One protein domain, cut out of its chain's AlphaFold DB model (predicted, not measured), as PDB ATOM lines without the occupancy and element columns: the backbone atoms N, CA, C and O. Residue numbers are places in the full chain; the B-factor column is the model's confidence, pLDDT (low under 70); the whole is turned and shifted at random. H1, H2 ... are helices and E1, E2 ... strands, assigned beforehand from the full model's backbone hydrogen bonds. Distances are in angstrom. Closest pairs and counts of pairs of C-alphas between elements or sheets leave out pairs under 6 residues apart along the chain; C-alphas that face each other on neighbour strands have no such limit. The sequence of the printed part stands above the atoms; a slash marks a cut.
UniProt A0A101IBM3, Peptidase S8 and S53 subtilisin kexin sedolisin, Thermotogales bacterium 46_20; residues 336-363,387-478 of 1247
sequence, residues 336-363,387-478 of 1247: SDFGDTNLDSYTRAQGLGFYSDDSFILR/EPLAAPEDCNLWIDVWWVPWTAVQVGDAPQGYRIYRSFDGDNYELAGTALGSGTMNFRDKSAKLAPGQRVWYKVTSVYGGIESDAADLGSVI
ATOM      1  N   SER A 336     -22.137  22.708  16.566       79.56
ATOM      2  CA  SER A 336     -20.964  21.828  16.737       79.56
ATOM      3  C   SER A 336     -21.300  20.395  17.135       79.56
ATOM      4  O   SER A 336     -20.608  19.462  16.724       79.56
ATOM      5  N   ASP A 337     -22.411  20.179  17.840       81.69
ATOM      6  CA  ASP A 337     -22.884  18.830  18.178       81.69
ATOM      7  C   ASP A 337     -23.378  18.046  16.947       81.69
ATOM      8  O   ASP A 337     -23.449  16.814  16.965       81.69
ATOM      9  N   PHE A 338     -23.692  18.755  15.862       77.38
ATOM     10  CA  PHE A 338     -24.134  18.213  14.579       77.38
ATOM     11  C   PHE A 338     -23.016  18.191  13.521       77.38
ATOM     12  O   PHE A 338     -23.262  17.775  12.389       77.38
ATOM     13  N   GLY A 339     -21.779  18.537  13.906       69.38
ATOM     14  CA  GLY A 339     -20.604  18.561  13.029       69.38
ATOM     15  C   GLY A 339     -20.392  19.886  12.295       69.38
ATOM     16  O   GLY A 339     -19.693  19.903  11.278       69.38
ATOM     17  N   ASP A 340     -21.001  20.960  12.796       68.50
ATOM     18  CA  ASP A 340     -21.109  22.262  12.144       68.50
ATOM     19  C   ASP A 340     -20.464  23.387  12.998       68.50
ATOM     20  O   ASP A 340     -20.383  23.245  14.210       68.50
ATOM     21  N   THR A 341     -19.954  24.490  12.434       77.31
ATOM     22  CA  THR A 341     -19.356  25.575  13.253       77.31
ATOM     23  C   THR A 341     -20.441  26.425  13.920       77.31
ATOM     24  O   THR A 341     -21.534  26.600  13.388       77.31
ATOM     25  N   ASN A 342     -20.162  26.932  15.124       87.62
ATOM     26  CA  ASN A 342     -21.034  27.884  15.819       87.62
ATOM     27  C   ASN A 342     -20.611  29.338  15.563       87.62
ATOM     28  O   ASN A 342     -21.416  30.246  15.762       87.62
ATOM     29  N   LEU A 343     -19.336  29.553  15.220       91.69
ATOM     30  CA  LEU A 343     -18.690  30.861  15.169       91.69
ATOM     31  C   LEU A 343     -17.871  30.995  13.893       91.69
ATOM     32  O   LEU A 343     -16.935  30.221  13.694       91.69
ATOM     33  N   ASP A 344     -18.158  32.017  13.100       85.69
ATOM     34  CA  ASP A 344     -17.402  32.310  11.886       85.69
ATOM     35  C   ASP A 344     -16.871  33.746  11.961       85.69
ATOM     36  O   ASP A 344     -17.651  34.693  12.066       85.69
ATOM     37  N   SER A 345     -15.549  33.928  11.969       87.56
ATOM     38  CA  SER A 345     -14.926  35.257  11.980       87.56
ATOM     39  C   SER A 345     -14.353  35.603  10.616       87.56
ATOM     40  O   SER A 345     -13.662  34.779  10.019       87.56
ATOM     41  N   TYR A 346     -14.541  36.844  10.190       83.69
ATOM     42  CA  TYR A 346     -14.111  37.328   8.886       83.69
ATOM     43  C   TYR A 346     -13.266  38.581   9.053       83.69
ATOM     44  O   TYR A 346     -13.749  39.561   9.615       83.69
ATOM     45  N   THR A 347     -12.043  38.557   8.532       81.69
ATOM     46  CA  THR A 347     -11.136  39.708   8.463       81.69
ATOM     47  C   THR A 347     -10.855  40.054   7.003       81.69
ATOM     48  O   THR A 347     -10.691  39.158   6.179       81.69
ATOM     49  N   ARG A 348     -10.756  41.336   6.648       72.25
ATOM     50  CA  ARG A 348     -10.340  41.766   5.299       72.25
ATOM     51  C   ARG A 348      -9.249  42.829   5.344       72.25
ATOM     52  O   ARG A 348      -9.200  43.630   6.280       72.25
ATOM     53  N   ALA A 349      -8.395  42.856   4.322       63.78
ATOM     54  CA  ALA A 349      -7.495  43.981   4.094       63.78
ATOM     55  C   ALA A 349      -8.286  45.282   3.840       63.78
ATOM     56  O   ALA A 349      -9.379  45.267   3.268       63.78
ATOM     57  N   GLN A 350      -7.749  46.419   4.300       50.75
ATOM     58  CA  GLN A 350      -8.350  47.735   4.053       50.75
ATOM     59  C   GLN A 350      -8.431  48.001   2.544       50.75
ATOM     60  O   GLN A 350      -7.424  47.864   1.858       50.75
ATOM     61  N   GLY A 351      -9.604  48.409   2.050       46.00
ATOM     62  CA  GLY A 351      -9.840  48.701   0.628       46.00
ATOM     63  C   GLY A 351     -10.634  47.627  -0.127       46.00
ATOM     64  O   GLY A 351     -11.221  47.938  -1.156       46.00
ATOM     65  N   LEU A 352     -10.759  46.408   0.412       49.53
ATOM     66  CA  LEU A 352     -11.550  45.338  -0.213       49.53
ATOM     67  C   LEU A 352     -13.058  45.548   0.007       49.53
ATOM     68  O   LEU A 352     -13.511  45.634   1.150       49.53
ATOM     69  N   GLY A 353     -13.853  45.612  -1.065       46.72
ATOM     70  CA  GLY A 353     -15.292  45.903  -1.014       46.72
ATOM     71  C   GLY A 353     -16.192  44.743  -1.452       46.72
ATOM     72  O   GLY A 353     -16.411  44.591  -2.653       46.72
ATOM     73  N   PHE A 354     -16.778  44.023  -0.486       51.06
ATOM     74  CA  PHE A 354     -17.790  42.980  -0.711       51.06
ATOM     75  C   PHE A 354     -19.186  43.607  -0.863       51.06
ATOM     76  O   PHE A 354     -19.884  43.804   0.137       51.06
ATOM     77  N   TYR A 355     -19.612  43.934  -2.081       46.53
ATOM     78  CA  TYR A 355     -20.941  44.515  -2.307       46.53
ATOM     79  C   TYR A 355     -21.756  43.662  -3.281       46.53
ATOM     80  O   TYR A 355     -21.439  43.582  -4.467       46.53
ATOM     81  N   SER A 356     -22.831  43.050  -2.781       43.16
ATOM     82  CA  SER A 356     -23.947  42.572  -3.597       43.16
ATOM     83  C   SER A 356     -25.273  43.012  -2.963       43.16
ATOM     84  O   SER A 356     -25.462  42.928  -1.748       43.16
ATOM     85  N   ASP A 357     -26.182  43.521  -3.801       37.72
ATOM     86  CA  ASP A 357     -27.470  44.119  -3.409       37.72
ATOM     87  C   ASP A 357     -28.577  43.090  -3.109       37.72
ATOM     88  O   ASP A 357     -29.699  43.458  -2.752       37.72
ATOM     89  N   ASP A 358     -28.286  41.792  -3.221       35.31
ATOM     90  CA  ASP A 358     -29.283  40.739  -3.061       35.31
ATOM     91  C   ASP A 358     -29.071  39.949  -1.762       35.31
ATOM     92  O   ASP A 358     -28.101  39.232  -1.541       35.31
ATOM     93  N   SER A 359     -30.047  40.079  -0.870       36.53
ATOM     94  CA  SER A 359     -30.145  39.372   0.403       36.53
ATOM     95  C   SER A 359     -30.106  37.841   0.258       36.53
ATOM     96  O   SER A 359     -31.061  37.302  -0.296       36.53
ATOM     97  N   PHE A 360     -29.147  37.136   0.884       29.70
ATOM     98  CA  PHE A 360     -29.372  35.843   1.569       29.70
ATOM     99  C   PHE A 360     -28.249  35.449   2.557       29.70
ATOM    100  O   PHE A 360     -27.074  35.682   2.333       29.70
ATOM    101  N   ILE A 361     -28.671  34.838   3.671       33.88
ATOM    102  CA  ILE A 361     -27.906  34.335   4.827       33.88
ATOM    103  C   ILE A 361     -26.855  33.289   4.410       33.88
ATOM    104  O   ILE A 361     -27.231  32.339   3.725       33.88
ATOM    105  N   LEU A 362     -25.612  33.387   4.915       31.02
ATOM    106  CA  LEU A 362     -24.648  32.276   4.891       31.02
ATOM    107  C   LEU A 362     -25.297  31.037   5.517       31.02
ATOM    108  O   LEU A 362     -25.495  30.942   6.728       31.02
ATOM    109  N   ARG A 363     -25.676  30.090   4.661       36.91
ATOM    110  CA  ARG A 363     -25.884  28.703   5.043       36.91
ATOM    111  C   ARG A 363     -24.566  28.009   4.814       36.91
ATOM    112  O   ARG A 363     -24.192  27.786   3.674       36.91
ATOM    113  N   GLU A 387     -20.880  32.752  -0.804       42.00
ATOM    114  CA  GLU A 387     -21.142  34.184  -0.902       42.00
ATOM    115  C   GLU A 387     -21.103  34.728   0.531       42.00
ATOM    116  O   GLU A 387     -22.069  34.517   1.280       42.00
ATOM    117  N   PRO A 388     -20.005  35.371   0.989       43.53
ATOM    118  CA  PRO A 388     -20.097  36.143   2.209       43.53
ATOM    119  C   PRO A 388     -21.241  37.134   1.996       43.53
ATOM    120  O   PRO A 388     -21.254  37.892   1.027       43.53
ATOM    121  N   LEU A 389     -22.232  37.083   2.891       46.84
ATOM    122  CA  LEU A 389     -23.209  38.157   3.058       46.84
ATOM    123  C   LEU A 389     -22.488  39.490   2.873       46.84
ATOM    124  O   LEU A 389     -21.405  39.612   3.450       46.84
ATOM    125  N   ALA A 390     -23.099  40.448   2.159       48.59
ATOM    126  CA  ALA A 390     -22.570  41.805   2.006       48.59
ATOM    127  C   ALA A 390     -21.816  42.194   3.279       48.59
ATOM    128  O   ALA A 390     -22.398  42.176   4.384       48.59
ATOM    129  N   ALA A 391     -20.496  42.385   3.146       51.28
ATOM    130  CA  ALA A 391     -19.697  42.739   4.303       51.28
ATOM    131  C   ALA A 391     -20.339  43.990   4.895       51.28
ATOM    132  O   ALA A 391     -20.864  44.817   4.141       51.28
ATOM    133  N   PRO A 392     -20.351  44.149   6.226       50.84
ATOM    134  CA  PRO A 392     -20.670  45.453   6.776       50.84
ATOM    135  C   PRO A 392     -19.760  46.459   6.059       50.84
ATOM    136  O   PRO A 392     -18.538  46.330   6.140       50.84
ATOM    137  N   GLU A 393     -20.345  47.366   5.268       45.72
ATOM    138  CA  GLU A 393     -19.614  48.255   4.347       45.72
ATOM    139  C   GLU A 393     -18.483  48.999   5.078       45.72
ATOM    140  O   GLU A 393     -17.431  49.303   4.524       45.72
ATOM    141  N   ASP A 394     -18.690  49.178   6.375       45.75
ATOM    142  CA  ASP A 394     -17.933  49.925   7.345       45.75
ATOM    143  C   ASP A 394     -17.021  49.097   8.261       45.75
ATOM    144  O   ASP A 394     -16.300  49.715   9.026       45.75
ATOM    145  N   CYS A 395     -16.983  47.759   8.201       54.16
ATOM    146  CA  CYS A 395     -16.176  46.939   9.122       54.16
ATOM    147  C   CYS A 395     -15.128  46.079   8.402       54.16
ATOM    148  O   CYS A 395     -15.391  45.549   7.326       54.16
ATOM    149  N   ASN A 396     -13.951  45.891   9.007       68.56
ATOM    150  CA  ASN A 396     -12.906  44.995   8.481       68.56
ATOM    151  C   ASN A 396     -12.744  43.697   9.279       68.56
ATOM    152  O   ASN A 396     -11.937  42.859   8.880       68.56
ATOM    153  N   LEU A 397     -13.483  43.546  10.386       80.81
ATOM    154  CA  LEU A 397     -13.502  42.355  11.228       80.81
ATOM    155  C   LEU A 397     -14.883  42.165  11.877       80.81
ATOM    156  O   LEU A 397     -15.294  42.985  12.690       80.81
ATOM    157  N   TRP A 398     -15.574  41.063  11.592       82.75
ATOM    158  CA  TRP A 398     -16.817  40.705  12.289       82.75
ATOM    159  C   TRP A 398     -16.884  39.212  12.609       82.75
ATOM    160  O   TRP A 398     -16.154  38.408  12.029       82.75
ATOM    161  N   ILE A 399     -17.764  38.847  13.544       87.50
ATOM    162  CA  ILE A 399     -18.023  37.459  13.938       87.50
ATOM    163  C   ILE A 399     -19.516  37.165  13.791       87.50
ATOM    164  O   ILE A 399     -20.350  37.823  14.415       87.50
ATOM    165  N   ASP A 400     -19.855  36.156  12.997       85.56
ATOM    166  CA  ASP A 400     -21.197  35.588  12.936       85.56
ATOM    167  C   ASP A 400     -21.329  34.458  13.970       85.56
ATOM    168  O   ASP A 400     -20.511  33.544  14.047       85.56
ATOM    169  N   VAL A 401     -22.360  34.566  14.809       89.50
ATOM    170  CA  VAL A 401     -22.633  33.708  15.967       89.50
ATOM    171  C   VAL A 401     -23.941  32.964  15.737       89.50
ATOM    172  O   VAL A 401     -24.988  33.594  15.563       89.50
ATOM    173  N   TRP A 402     -23.907  31.633  15.790       86.69
ATOM    174  CA  TRP A 402     -25.020  30.769  15.395       86.69
ATOM    175  C   TRP A 402     -25.478  29.826  16.507       86.69
ATOM    176  O   TRP A 402     -24.680  29.288  17.275       86.69
ATOM    177  N   TRP A 403     -26.785  29.564  16.547       91.12
ATOM    178  CA  TRP A 403     -27.398  28.542  17.397       91.12
ATOM    179  C   TRP A 403     -28.602  27.898  16.705       91.12
ATOM    180  O   TRP A 403     -29.122  28.399  15.707       91.12
ATOM    181  N   VAL A 404     -29.077  26.769  17.229       87.62
ATOM    182  CA  VAL A 404     -30.317  26.145  16.754       87.62
ATOM    183  C   VAL A 404     -31.507  26.878  17.389       87.62
ATOM    184  O   VAL A 404     -31.605  26.918  18.618       87.62
ATOM    185  N   PRO A 405     -32.440  27.454  16.607       87.12
ATOM    186  CA  PRO A 405     -33.578  28.177  17.163       87.12
ATOM    187  C   PRO A 405     -34.652  27.206  17.659       87.12
ATOM    188  O   PRO A 405     -34.803  26.085  17.160       87.12
ATOM    189  N   TRP A 406     -35.507  27.677  18.567       89.81
ATOM    190  CA  TRP A 406     -36.605  26.878  19.110       89.81
ATOM    191  C   TRP A 406     -37.542  26.404  17.999       89.81
ATOM    192  O   TRP A 406     -37.982  25.259  18.020       89.81
ATOM    193  N   THR A 407     -37.814  27.221  16.977       82.50
ATOM    194  CA  THR A 407     -38.711  26.825  15.875       82.50
ATOM    195  C   THR A 407     -38.229  25.611  15.081       82.50
ATOM    196  O   THR A 407     -39.063  24.959  14.447       82.50
ATOM    197  N   ALA A 408     -36.926  25.304  15.105       80.38
ATOM    198  CA  ALA A 408     -36.350  24.153  14.410       80.38
ATOM    199  C   ALA A 408     -36.573  22.832  15.166       80.38
ATOM    200  O   ALA A 408     -36.778  21.795  14.536       80.38
ATOM    201  N   VAL A 409     -36.574  22.864  16.503       84.44
ATOM    202  CA  VAL A 409     -36.660  21.660  17.357       84.44
ATOM    203  C   VAL A 409     -37.990  21.527  18.105       84.44
ATOM    204  O   VAL A 409     -38.464  20.412  18.312       84.44
ATOM    205  N   GLN A 410     -38.610  22.654  18.461       87.00
ATOM    206  CA  GLN A 410     -39.908  22.800  19.131       87.00
ATOM    207  C   GLN A 410     -40.019  21.991  20.435       87.00
ATOM    208  O   GLN A 410     -41.021  21.317  20.685       87.00
ATOM    209  N   VAL A 411     -38.965  22.041  21.255       83.94
ATOM    210  CA  VAL A 411     -38.880  21.397  22.577       83.94
ATOM    211  C   VAL A 411     -38.996  22.462  23.666       83.94
ATOM    212  O   VAL A 411     -38.357  23.504  23.558       83.94
ATOM    213  N   GLY A 412     -39.789  22.195  24.706       85.56
ATOM    214  CA  GLY A 412     -40.119  23.187  25.733       85.56
ATOM    215  C   GLY A 412     -41.079  24.267  25.223       85.56
ATOM    216  O   GLY A 412     -41.609  24.186  24.108       85.56
ATOM    217  N   ASP A 413     -41.304  25.284  26.044       86.38
ATOM    218  CA  ASP A 413     -42.116  26.446  25.696       86.38
ATOM    219  C   ASP A 413     -41.348  27.400  24.766       86.38
ATOM    220  O   ASP A 413     -40.125  27.530  24.839       86.38
ATOM    221  N   ALA A 414     -42.065  28.092  23.876       87.31
ATOM    222  CA  ALA A 414     -41.454  29.026  22.931       87.31
ATOM    223  C   ALA A 414     -40.891  30.263  23.659       87.31
ATOM    224  O   ALA A 414     -41.663  30.945  24.342       87.31
ATOM    225  N   PRO A 415     -39.595  30.593  23.503       87.94
ATOM    226  CA  PRO A 415     -39.025  31.790  24.111       87.94
ATOM    227  C   PRO A 415     -39.485  33.069  23.405       87.94
ATOM    228  O   PRO A 415     -39.898  33.054  22.245       87.94
ATOM    229  N   GLN A 416     -39.387  34.205  24.094       81.62
ATOM    230  CA  GLN A 416     -39.629  35.526  23.500       81.62
ATOM    231  C   GLN A 416     -38.466  35.973  22.600       81.62
ATOM    232  O   GLN A 416     -38.654  36.800  21.709       81.62
ATOM    233  N   GLY A 417     -37.279  35.409  22.811       85.31
ATOM    234  CA  GLY A 417     -36.053  35.710  22.084       85.31
ATOM    235  C   GLY A 417     -34.845  35.100  22.786       85.31
ATOM    236  O   GLY A 417     -34.998  34.230  23.646       85.31
ATOM    237  N   TYR A 418     -33.663  35.589  22.438       88.94
ATOM    238  CA  TYR A 418     -32.375  35.105  22.906       88.94
ATOM    239  C   TYR A 418     -31.481  36.261  23.352       88.94
ATOM    240  O   TYR A 418     -31.533  37.345  22.767       88.94
ATOM    241  N   ARG A 419     -30.631  36.024  24.353       87.50
ATOM    242  CA  ARG A 419     -29.540  36.932  24.734       87.50
ATOM    243  C   ARG A 419     -28.209  36.279  24.420       87.50
ATOM    244  O   ARG A 419     -27.991  35.118  24.757       87.50
ATOM    245  N   ILE A 420     -27.351  37.031  23.746       91.88
ATOM    246  CA  ILE A 420     -26.038  36.593  23.297       91.88
ATOM    247  C   ILE A 420     -25.014  37.295  24.169       91.88
ATOM    248  O   ILE A 420     -25.031  38.518  24.302       91.88
ATOM    249  N   TYR A 421     -24.124  36.513  24.751       90.81
ATOM    250  CA  TYR A 421     -23.062  36.979  25.618       90.81
ATOM    251  C   TYR A 421     -21.715  36.711  24.974       90.81
ATOM    252  O   TYR A 421     -21.542  35.655  24.366       90.81
ATOM    253  N   ARG A 422     -20.761  37.618  25.172       93.75
ATOM    254  CA  ARG A 422     -19.367  37.429  24.771       93.75
ATOM    255  C   ARG A 422     -18.417  37.568  25.949       93.75
ATOM    256  O   ARG A 422     -18.732  38.255  26.915       93.75
ATOM    257  N   SER A 423     -17.240  36.978  25.837       90.44
ATOM    258  CA  SER A 423     -16.134  37.148  26.778       90.44
ATOM    259  C   SER A 423     -14.809  37.205  26.016       90.44
ATOM    260  O   SER A 423     -14.689  36.590  24.958       90.44
ATOM    261  N   PHE A 424     -13.829  37.933  26.556       87.12
ATOM    262  CA  PHE A 424     -12.458  38.025  26.029       87.12
ATOM    263  C   PHE A 424     -11.421  37.322  26.922       87.12
ATOM    264  O   PHE A 424     -10.250  37.253  26.561       87.12
ATOM    265  N   ASP A 425     -11.842  36.793  28.072       83.75
ATOM    266  CA  ASP A 425     -11.015  36.009  29.001       83.75
ATOM    267  C   ASP A 425     -11.562  34.585  29.230       83.75
ATOM    268  O   ASP A 425     -10.896  33.749  29.836       83.75
ATOM    269  N   GLY A 426     -12.761  34.293  28.717       85.31
ATOM    270  CA  GLY A 426     -13.458  33.018  28.863       85.31
ATOM    271  C   GLY A 426     -14.258  32.877  30.162       85.31
ATOM    272  O   GLY A 426     -15.031  31.920  30.278       85.31
ATOM    273  N   ASP A 427     -14.141  33.828  31.091       81.75
ATOM    274  CA  ASP A 427     -14.723  33.774  32.437       81.75
ATOM    275  C   ASP A 427     -15.794  34.857  32.646       81.75
ATOM    276  O   ASP A 427     -16.895  34.569  33.129       81.75
ATOM    277  N   ASN A 428     -15.505  36.096  32.240       81.62
ATOM    278  CA  ASN A 428     -16.371  37.255  32.420       81.62
ATOM    279  C   ASN A 428     -17.158  37.529  31.135       81.62
ATOM    280  O   ASN A 428     -16.621  38.028  30.146       81.62
ATOM    281  N   TYR A 429     -18.445  37.175  31.151       86.62
ATOM    282  CA  TYR A 429     -19.340  37.342  30.008       86.62
ATOM    283  C   TYR A 429     -20.136  38.648  30.109       86.62
ATOM    284  O   TYR A 429     -20.870  38.863  31.074       86.62
ATOM    285  N   GLU A 430     -20.038  39.488  29.081       81.62
ATOM    286  CA  GLU A 430     -20.875  40.671  28.882       81.62
ATOM    287  C   GLU A 430     -21.962  40.405  27.834       81.62
ATOM    288  O   GLU A 430     -21.792  39.582  26.936       81.62
ATOM    289  N   LEU A 431     -23.105  41.087  27.943       79.69
ATOM    290  CA  LEU A 431     -24.173  40.992  26.947       79.69
ATOM    291  C   LEU A 431     -23.700  41.643  25.638       79.69
ATOM    292  O   LEU A 431     -23.502  42.854  25.597       79.69
ATOM    293  N   ALA A 432     -23.543  40.843  24.585       78.31
ATOM    294  CA  ALA A 432     -23.162  41.293  23.249       78.31
ATOM    295  C   ALA A 432     -24.378  41.762  22.432       78.31
ATOM    296  O   ALA A 432     -24.273  42.695  21.639       78.31
ATOM    297  N   GLY A 433     -25.550  41.151  22.638       77.62
ATOM    298  CA  GLY A 433     -26.772  41.548  21.943       77.62
ATOM    299  C   GLY A 433     -28.009  40.741  22.326       77.62
ATOM    300  O   GLY A 433     -27.944  39.765  23.072       77.62
ATOM    301  N   THR A 434     -29.166  41.166  21.816       78.56
ATOM    302  CA  THR A 434     -30.453  40.475  21.999       78.56
ATOM    303  C   THR A 434     -31.085  40.200  20.641       78.56
ATOM    304  O   THR A 434     -31.162  41.088  19.794       78.56
ATOM    305  N   ALA A 435     -31.567  38.977  20.442       77.62
ATOM    306  CA  ALA A 435     -32.240  38.527  19.234       77.62
ATOM    307  C   ALA A 435     -33.707  38.212  19.549       77.62
ATOM    308  O   ALA A 435     -34.004  37.306  20.321       77.62
ATOM    309  N   LEU A 436     -34.649  38.963  18.978       73.75
ATOM    310  CA  LEU A 436     -36.072  38.825  19.307       73.75
ATOM    311  C   LEU A 436     -36.751  37.751  18.452       73.75
ATOM    312  O   LEU A 436     -36.427  37.578  17.280       73.75
ATOM    313  N   GLY A 437     -37.723  37.052  19.039       77.12
ATOM    314  CA  GLY A 437     -38.484  35.983  18.400       77.12
ATOM    315  C   GLY A 437     -37.849  34.598  18.545       77.12
ATOM    316  O   GLY A 437     -36.649  34.408  18.376       77.12
ATOM    317  N   SER A 438     -38.688  33.589  18.784       81.38
ATOM    318  CA  SER A 438     -38.282  32.181  18.943       81.38
ATOM    319  C   SER A 438     -37.698  31.518  17.688       81.38
ATOM    320  O   SER A 438     -37.238  30.376  17.753       81.38
ATOM    321  N   GLY A 439     -37.770  32.193  16.536       77.44
ATOM    322  CA  GLY A 439     -37.250  31.703  15.258       77.44
ATOM    323  C   GLY A 439     -35.873  32.235  14.876       77.44
ATOM    324  O   GLY A 439     -35.325  31.799  13.866       77.44
ATOM    325  N   THR A 440     -35.322  33.165  15.654       75.50
ATOM    326  CA  THR A 440     -34.035  33.794  15.347       75.50
ATOM    327  C   THR A 440     -32.890  32.864  15.733       75.50
ATOM    328  O   THR A 440     -32.925  32.264  16.805       75.50
ATOM    329  N   MET A 441     -31.908  32.710  14.843       79.88
ATOM    330  CA  MET A 441     -30.870  31.671  14.935       79.88
ATOM    331  C   MET A 441     -29.435  32.192  14.829       79.88
ATOM    332  O   MET A 441     -28.496  31.400  14.863       79.88
ATOM    333  N   ASN A 442     -29.266  33.501  14.641       81.81
ATOM    334  CA  ASN A 442     -27.965  34.109  14.430       81.81
ATOM    335  C   ASN A 442     -27.869  35.520  15.014       81.81
ATOM    336  O   ASN A 442     -28.868  36.228  15.175       81.81
ATOM    337  N   PHE A 443     -26.638  35.921  15.308       82.38
ATOM    338  CA  PHE A 443     -26.251  37.249  15.758       82.38
ATOM    339  C   PHE A 443     -24.907  37.607  15.121       82.38
ATOM    340  O   PHE A 443     -24.020  36.767  15.062       82.38
ATOM    341  N   ARG A 444     -24.750  38.845  14.651       81.62
ATOM    342  CA  ARG A 444     -23.498  39.329  14.056       81.62
ATOM    343  C   ARG A 444     -22.849  40.338  14.995       81.62
ATOM    344  O   ARG A 444     -23.396  41.428  15.170       81.62
ATOM    345  N   ASP A 445     -21.695  39.992  15.559       82.69
ATOM    346  CA  ASP A 445     -20.874  40.903  16.355       82.69
ATOM    347  C   ASP A 445     -19.932  41.699  15.438       82.69
ATOM    348  O   ASP A 445     -19.070  41.134  14.766       82.69
ATOM    349  N   LYS A 446     -20.124  43.021  15.402       73.50
ATOM    350  CA  LYS A 446     -19.331  43.998  14.623       73.50
ATOM    351  C   LYS A 446     -18.598  44.988  15.529       73.50
ATOM    352  O   LYS A 446     -18.237  46.080  15.106       73.50
ATOM    353  N   SER A 447     -18.519  44.664  16.815       73.69
ATOM    354  CA  SER A 447     -18.050  45.572  17.850       73.69
ATOM    355  C   SER A 447     -16.623  46.031  17.595       73.69
ATOM    356  O   SER A 447     -15.751  45.209  17.322       73.69
ATOM    357  N   ALA A 448     -16.344  47.314  17.837       64.12
ATOM    358  CA  ALA A 448     -14.980  47.839  17.782       64.12
ATOM    359  C   ALA A 448     -14.040  47.201  18.825       64.12
ATOM    360  O   ALA A 448     -12.825  47.335  18.728       64.12
ATOM    361  N   LYS A 449     -14.594  46.489  19.822       74.12
ATOM    362  CA  LYS A 449     -13.823  45.676  20.782       74.12
ATOM    363  C   LYS A 449     -13.179  44.416  20.171       74.12
ATOM    364  O   LYS A 449     -12.409  43.767  20.866       74.12
ATOM    365  N   LEU A 450     -13.528  44.023  18.942       81.12
ATOM    366  CA  LEU A 450     -12.925  42.864  18.277       81.12
ATOM    367  C   LEU A 450     -11.547  43.229  17.711       81.12
ATOM    368  O   LEU A 450     -11.391  44.265  17.067       81.12
ATOM    369  N   ALA A 451     -10.564  42.349  17.891       81.06
ATOM    370  CA  ALA A 451      -9.233  42.505  17.314       81.06
ATOM    371  C   ALA A 451      -8.706  41.175  16.748       81.06
ATOM    372  O   ALA A 451      -8.979  40.113  17.315       81.06
ATOM    373  N   PRO A 452      -7.912  41.203  15.663       85.12
ATOM    374  CA  PRO A 452      -7.195  40.022  15.206       85.12
ATOM    375  C   PRO A 452      -6.293  39.417  16.281       85.12
ATOM    376  O   PRO A 452      -5.675  40.132  17.068       85.12
ATOM    377  N   GLY A 453      -6.207  38.089  16.310       86.00
ATOM    378  CA  GLY A 453      -5.432  37.338  17.296       86.00
ATOM    379  C   GLY A 453      -6.047  37.311  18.700       86.00
ATOM    380  O   GLY A 453      -5.565  36.571  19.555       86.00
ATOM    381  N   GLN A 454      -7.119  38.068  18.957       89.12
ATOM    382  CA  GLN A 454      -7.807  38.074  20.243       89.12
ATOM    383  C   GLN A 454      -8.888  36.995  20.272       89.12
ATOM    384  O   GLN A 454      -9.842  37.027  19.500       89.12
ATOM    385  N   ARG A 455      -8.772  36.040  21.196       93.81
ATOM    386  CA  ARG A 455      -9.791  35.001  21.379       93.81
ATOM    387  C   ARG A 455     -11.083  35.604  21.935       93.81
ATOM    388  O   ARG A 455     -11.048  36.371  22.897       93.81
ATOM    389  N   VAL A 456     -12.218  35.213  21.359       94.69
ATOM    390  CA  VAL A 456     -13.551  35.645  21.803       94.69
ATOM    391  C   VAL A 456     -14.439  34.426  22.014       94.69
ATOM    392  O   VAL A 456     -14.540  33.574  21.131       94.69
ATOM    393  N   TRP A 457     -15.081  34.339  23.178       96.75
ATOM    394  CA  TRP A 457     -16.003  33.264  23.551       96.75
ATOM    395  C   TRP A 457     -17.442  33.752  23.510       96.75
ATOM    396  O   TRP A 457     -17.695  34.884  23.914       96.75
ATOM    397  N   TYR A 458     -18.385  32.890  23.122       96.69
ATOM    398  CA  TYR A 458     -19.806  33.240  23.070       96.69
ATOM    399  C   TYR A 458     -20.709  32.246  23.800       96.69
ATOM    400  O   TYR A 458     -20.486  31.037  23.803       96.69
ATOM    401  N   LYS A 459     -21.782  32.779  24.385       96.62
ATOM    402  CA  LYS A 459     -22.876  32.022  25.003       96.62
ATOM    403  C   LYS A 459     -24.223  32.573  24.572       96.62
ATOM    404  O   LYS A 459     -24.339  33.757  24.265       96.62
ATOM    405  N   VAL A 460     -25.252  31.734  24.610       95.12
ATOM    406  CA  VAL A 460     -26.624  32.150  24.299       95.12
ATOM    407  C   VAL A 460     -27.633  31.577  25.295       95.12
ATOM    408  O   VAL A 460     -27.544  30.413  25.686       95.12
ATOM    409  N   THR A 461     -28.600  32.393  25.709       94.50
ATOM    410  CA  THR A 461     -29.724  32.007  26.579       94.50
ATOM    411  C   THR A 461     -31.052  32.279  25.877       94.50
ATOM    412  O   THR A 461     -31.146  33.165  25.026       94.50
ATOM    413  N   SER A 462     -32.096  31.536  26.240       92.12
ATOM    414  CA  SER A 462     -33.479  31.832  25.851       92.12
ATOM    415  C   SER A 462     -34.144  32.735  26.891       92.12
ATOM    416  O   SER A 462     -33.922  32.552  28.084       92.12
ATOM    417  N   VAL A 463     -35.000  33.668  26.464       86.94
ATOM    418  CA  VAL A 463     -35.656  34.649  27.354       86.94
ATOM    419  C   VAL A 463     -37.160  34.384  27.493       86.94
ATOM    420  O   VAL A 463     -37.875  34.273  26.494       86.94
ATOM    421  N   TYR A 464     -37.654  34.365  28.736       82.62
ATOM    422  CA  TYR A 464     -39.056  34.179  29.122       82.62
ATOM    423  C   TYR A 464     -39.470  35.211  30.181       82.62
ATOM    424  O   TYR A 464     -39.213  35.042  31.370       82.62
ATOM    425  N   GLY A 465     -40.115  36.305  29.773       69.12
ATOM    426  CA  GLY A 465     -40.565  37.353  30.699       69.12
ATOM    427  C   GLY A 465     -39.438  37.964  31.522       69.12
ATOM    428  O   GLY A 465     -39.607  38.182  32.717       69.12
ATOM    429  N   GLY A 466     -38.276  38.162  30.899       67.44
ATOM    430  CA  GLY A 466     -37.071  38.670  31.558       67.44
ATOM    431  C   GLY A 466     -36.257  37.619  32.321       67.44
ATOM    432  O   GLY A 466     -35.144  37.923  32.736       67.44
ATOM    433  N   ILE A 467     -36.761  36.388  32.473       78.00
ATOM    434  CA  ILE A 467     -36.007  35.259  33.035       78.00
ATOM    435  C   ILE A 467     -35.264  34.554  31.900       78.00
ATOM    436  O   ILE A 467     -35.848  34.269  30.855       78.00
ATOM    437  N   GLU A 468     -33.981  34.281  32.100       85.81
ATOM    438  CA  GLU A 468     -33.142  33.572  31.136       85.81
ATOM    439  C   GLU A 468     -33.017  32.094  31.495       85.81
ATOM    440  O   GLU A 468     -32.925  31.754  32.674       85.81
ATOM    441  N   SER A 469     -32.989  31.235  30.477       90.50
ATOM    442  CA  SER A 469     -32.633  29.825  30.640       90.50
ATOM    443  C   SER A 469     -31.173  29.656  31.063       90.50
ATOM    444  O   SER A 469     -30.368  30.586  30.968       90.50
ATOM    445  N   ASP A 470     -30.785  28.423  31.401       91.88
ATOM    446  CA  ASP A 470     -29.368  28.045  31.395       91.88
ATOM    447  C   ASP A 470     -28.719  28.406  30.040       91.88
ATOM    448  O   ASP A 470     -29.344  28.303  28.976       91.88
ATOM    449  N   ALA A 471     -27.459  28.848  30.089       92.00
ATOM    450  CA  ALA A 471     -26.706  29.278  28.915       92.00
ATOM    451  C   ALA A 471     -26.124  28.089  28.142       92.00
ATOM    452  O   ALA A 471     -25.484  27.210  28.724       92.00
ATOM    453  N   ALA A 472     -26.289  28.106  26.821       94.69
ATOM    454  CA  ALA A 472     -25.584  27.223  25.903       94.69
ATOM    455  C   ALA A 472     -24.215  27.820  25.545       94.69
ATOM    456  O   ALA A 472     -24.115  29.013  25.249       94.69
ATOM    457  N   ASP A 473     -23.170  26.994  25.587       94.88
ATOM    458  CA  ASP A 473     -21.793  27.383  25.266       94.88
ATOM    459  C   ASP A 473     -21.511  27.177  23.777       94.88
ATOM    460  O   ASP A 473     -21.546  26.044  23.295       94.88
ATOM    461  N   LEU A 474     -21.257  28.269  23.051       94.19
ATOM    462  CA  LEU A 474     -21.006  28.242  21.608       94.19
ATOM    463  C   LEU A 474     -19.521  28.020  21.279       94.19
ATOM    464  O   LEU A 474     -19.189  27.751  20.125       94.19
ATOM    465  N   GLY A 475     -18.631  28.075  22.273       94.25
ATOM    466  CA  GLY A 475     -17.186  27.962  22.092       94.25
ATOM    467  C   GLY A 475     -16.504  29.310  21.845       94.25
ATOM    468  O   GLY A 475     -16.985  30.357  22.282       94.25
ATOM    469  N   SER A 476     -15.350  29.272  21.169       95.38
ATOM    470  CA  SER A 476     -14.527  30.455  20.888       95.38
ATOM    471  C   SER A 476     -13.977  30.487  19.468       95.38
ATOM    472  O   SER A 476     -13.777  29.436  18.858       95.38
ATOM    473  N   VAL A 477     -13.626  31.682  19.004       94.75
ATOM    474  CA  VAL A 477     -12.902  31.915  17.748       94.75
ATOM    475  C   VAL A 477     -11.741  32.885  17.986       94.75
ATOM    476  O   VAL A 477     -11.859  33.793  18.811       94.75
ATOM    477  N   ILE A 478     -10.620  32.677  17.293       95.19
ATOM    478  CA  ILE A 478      -9.529  33.653  17.181       95.19
ATOM    479  C   ILE A 478      -9.602  34.252  15.776       95.19
ATOM    480  O   ILE A 478      -9.250  33.556  14.822       95.19
TER     481      ILE A 478
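What this domain is: This is residues 336 to 363 and 387 to 478 of the 1247 residues of the protein "Peptidase S8 and S53 subtilisin kexin sedolisin" of Thermotogales bacterium 46_20 (UniProt A0A101IBM3). Two sheets lie face to face as a small sandwich: a strongly twisted sheet, E4 E3 E6 E7, covers a smaller one, E1 E2 E5, with the strands of the two crossed at 42 degrees. The short helix H1 lies off at one end, and the unnamed stretch of residues 349 to 363 runs out on the far side of the smaller sheet from the larger one. The printed part has 120 residues, with seven named strands and one named helix in the order E1 E2 H1 E3 E4 E5 E6 E7; both sheets, in the orders E4 E3 E6 E7 and E1 E2 E5, are antiparallel. The class is mostly strand, though named elements hold only 49 of the 120 residues. The whole is compact, with a radius of gyration of the C-alphas of 15.0 A and spans of 46 by 36 by 28 A.

How they stand to each other: In the larger sheet E3, residues 417 to 423, and E6, residues 456 to 464, are inner antiparallel neighbours, with N 421 and O 459 at 2.8 A. E4, residues 430 to 436, is an edge strand and forms a hairpin with E3, with N 420 and O 433 at 2.9 A. E7, residues 472 to 477, is the other edge strand and forms a hairpin with E6, with N 474 and O 458 at 3.0 A. In the smaller sheet E2, residues 397 to 402, is the antiparallel neighbour of E1, residues 343 to 348, with N 400 and O 344 at 2.8 A, and of E5, residues 442 to 445, with N 401 and O 443 at 2.8 A. Between the sheets, the closest C-alphas of E1 and E7 are those of Leu 343 and Val 477, 6.4 A apart, and those of E4 and E5 are Ala 435 and Phe 443, 7.0 A apart. H1, residues 406 to 409, is on neither sheet; it is too short for any O i to N i+4 pair, and its one O i to N i+3 pair is within hydrogen-bond range.

Where its parts are: E6 is the longest strand, 26.6 A from C-alpha 456 at (-13.551, 35.645, 21.803) to C-alpha 464 at (-39.056, 34.179, 29.122). E3 measures 20.5 A, E4 18.1 A, E1 and E2 16.9 A each, and E7 15.8 A; E5 and H1 are shorter. E1 begins at C-alpha 343, (-18.690, 30.861, 15.169).

The domain as a whole: The C-alphas farthest apart are those of Gly 351 and Gly 412, 46.9 A. Residues 364 to 386 are not printed, and C-alphas 363 and 387 are 9.4 A apart across this cut. Of the links printed whole, none is long. Mean pLDDT of the printed part is 76.4; 30 residues are under 70, among them 349 to 363 and 387 to 396.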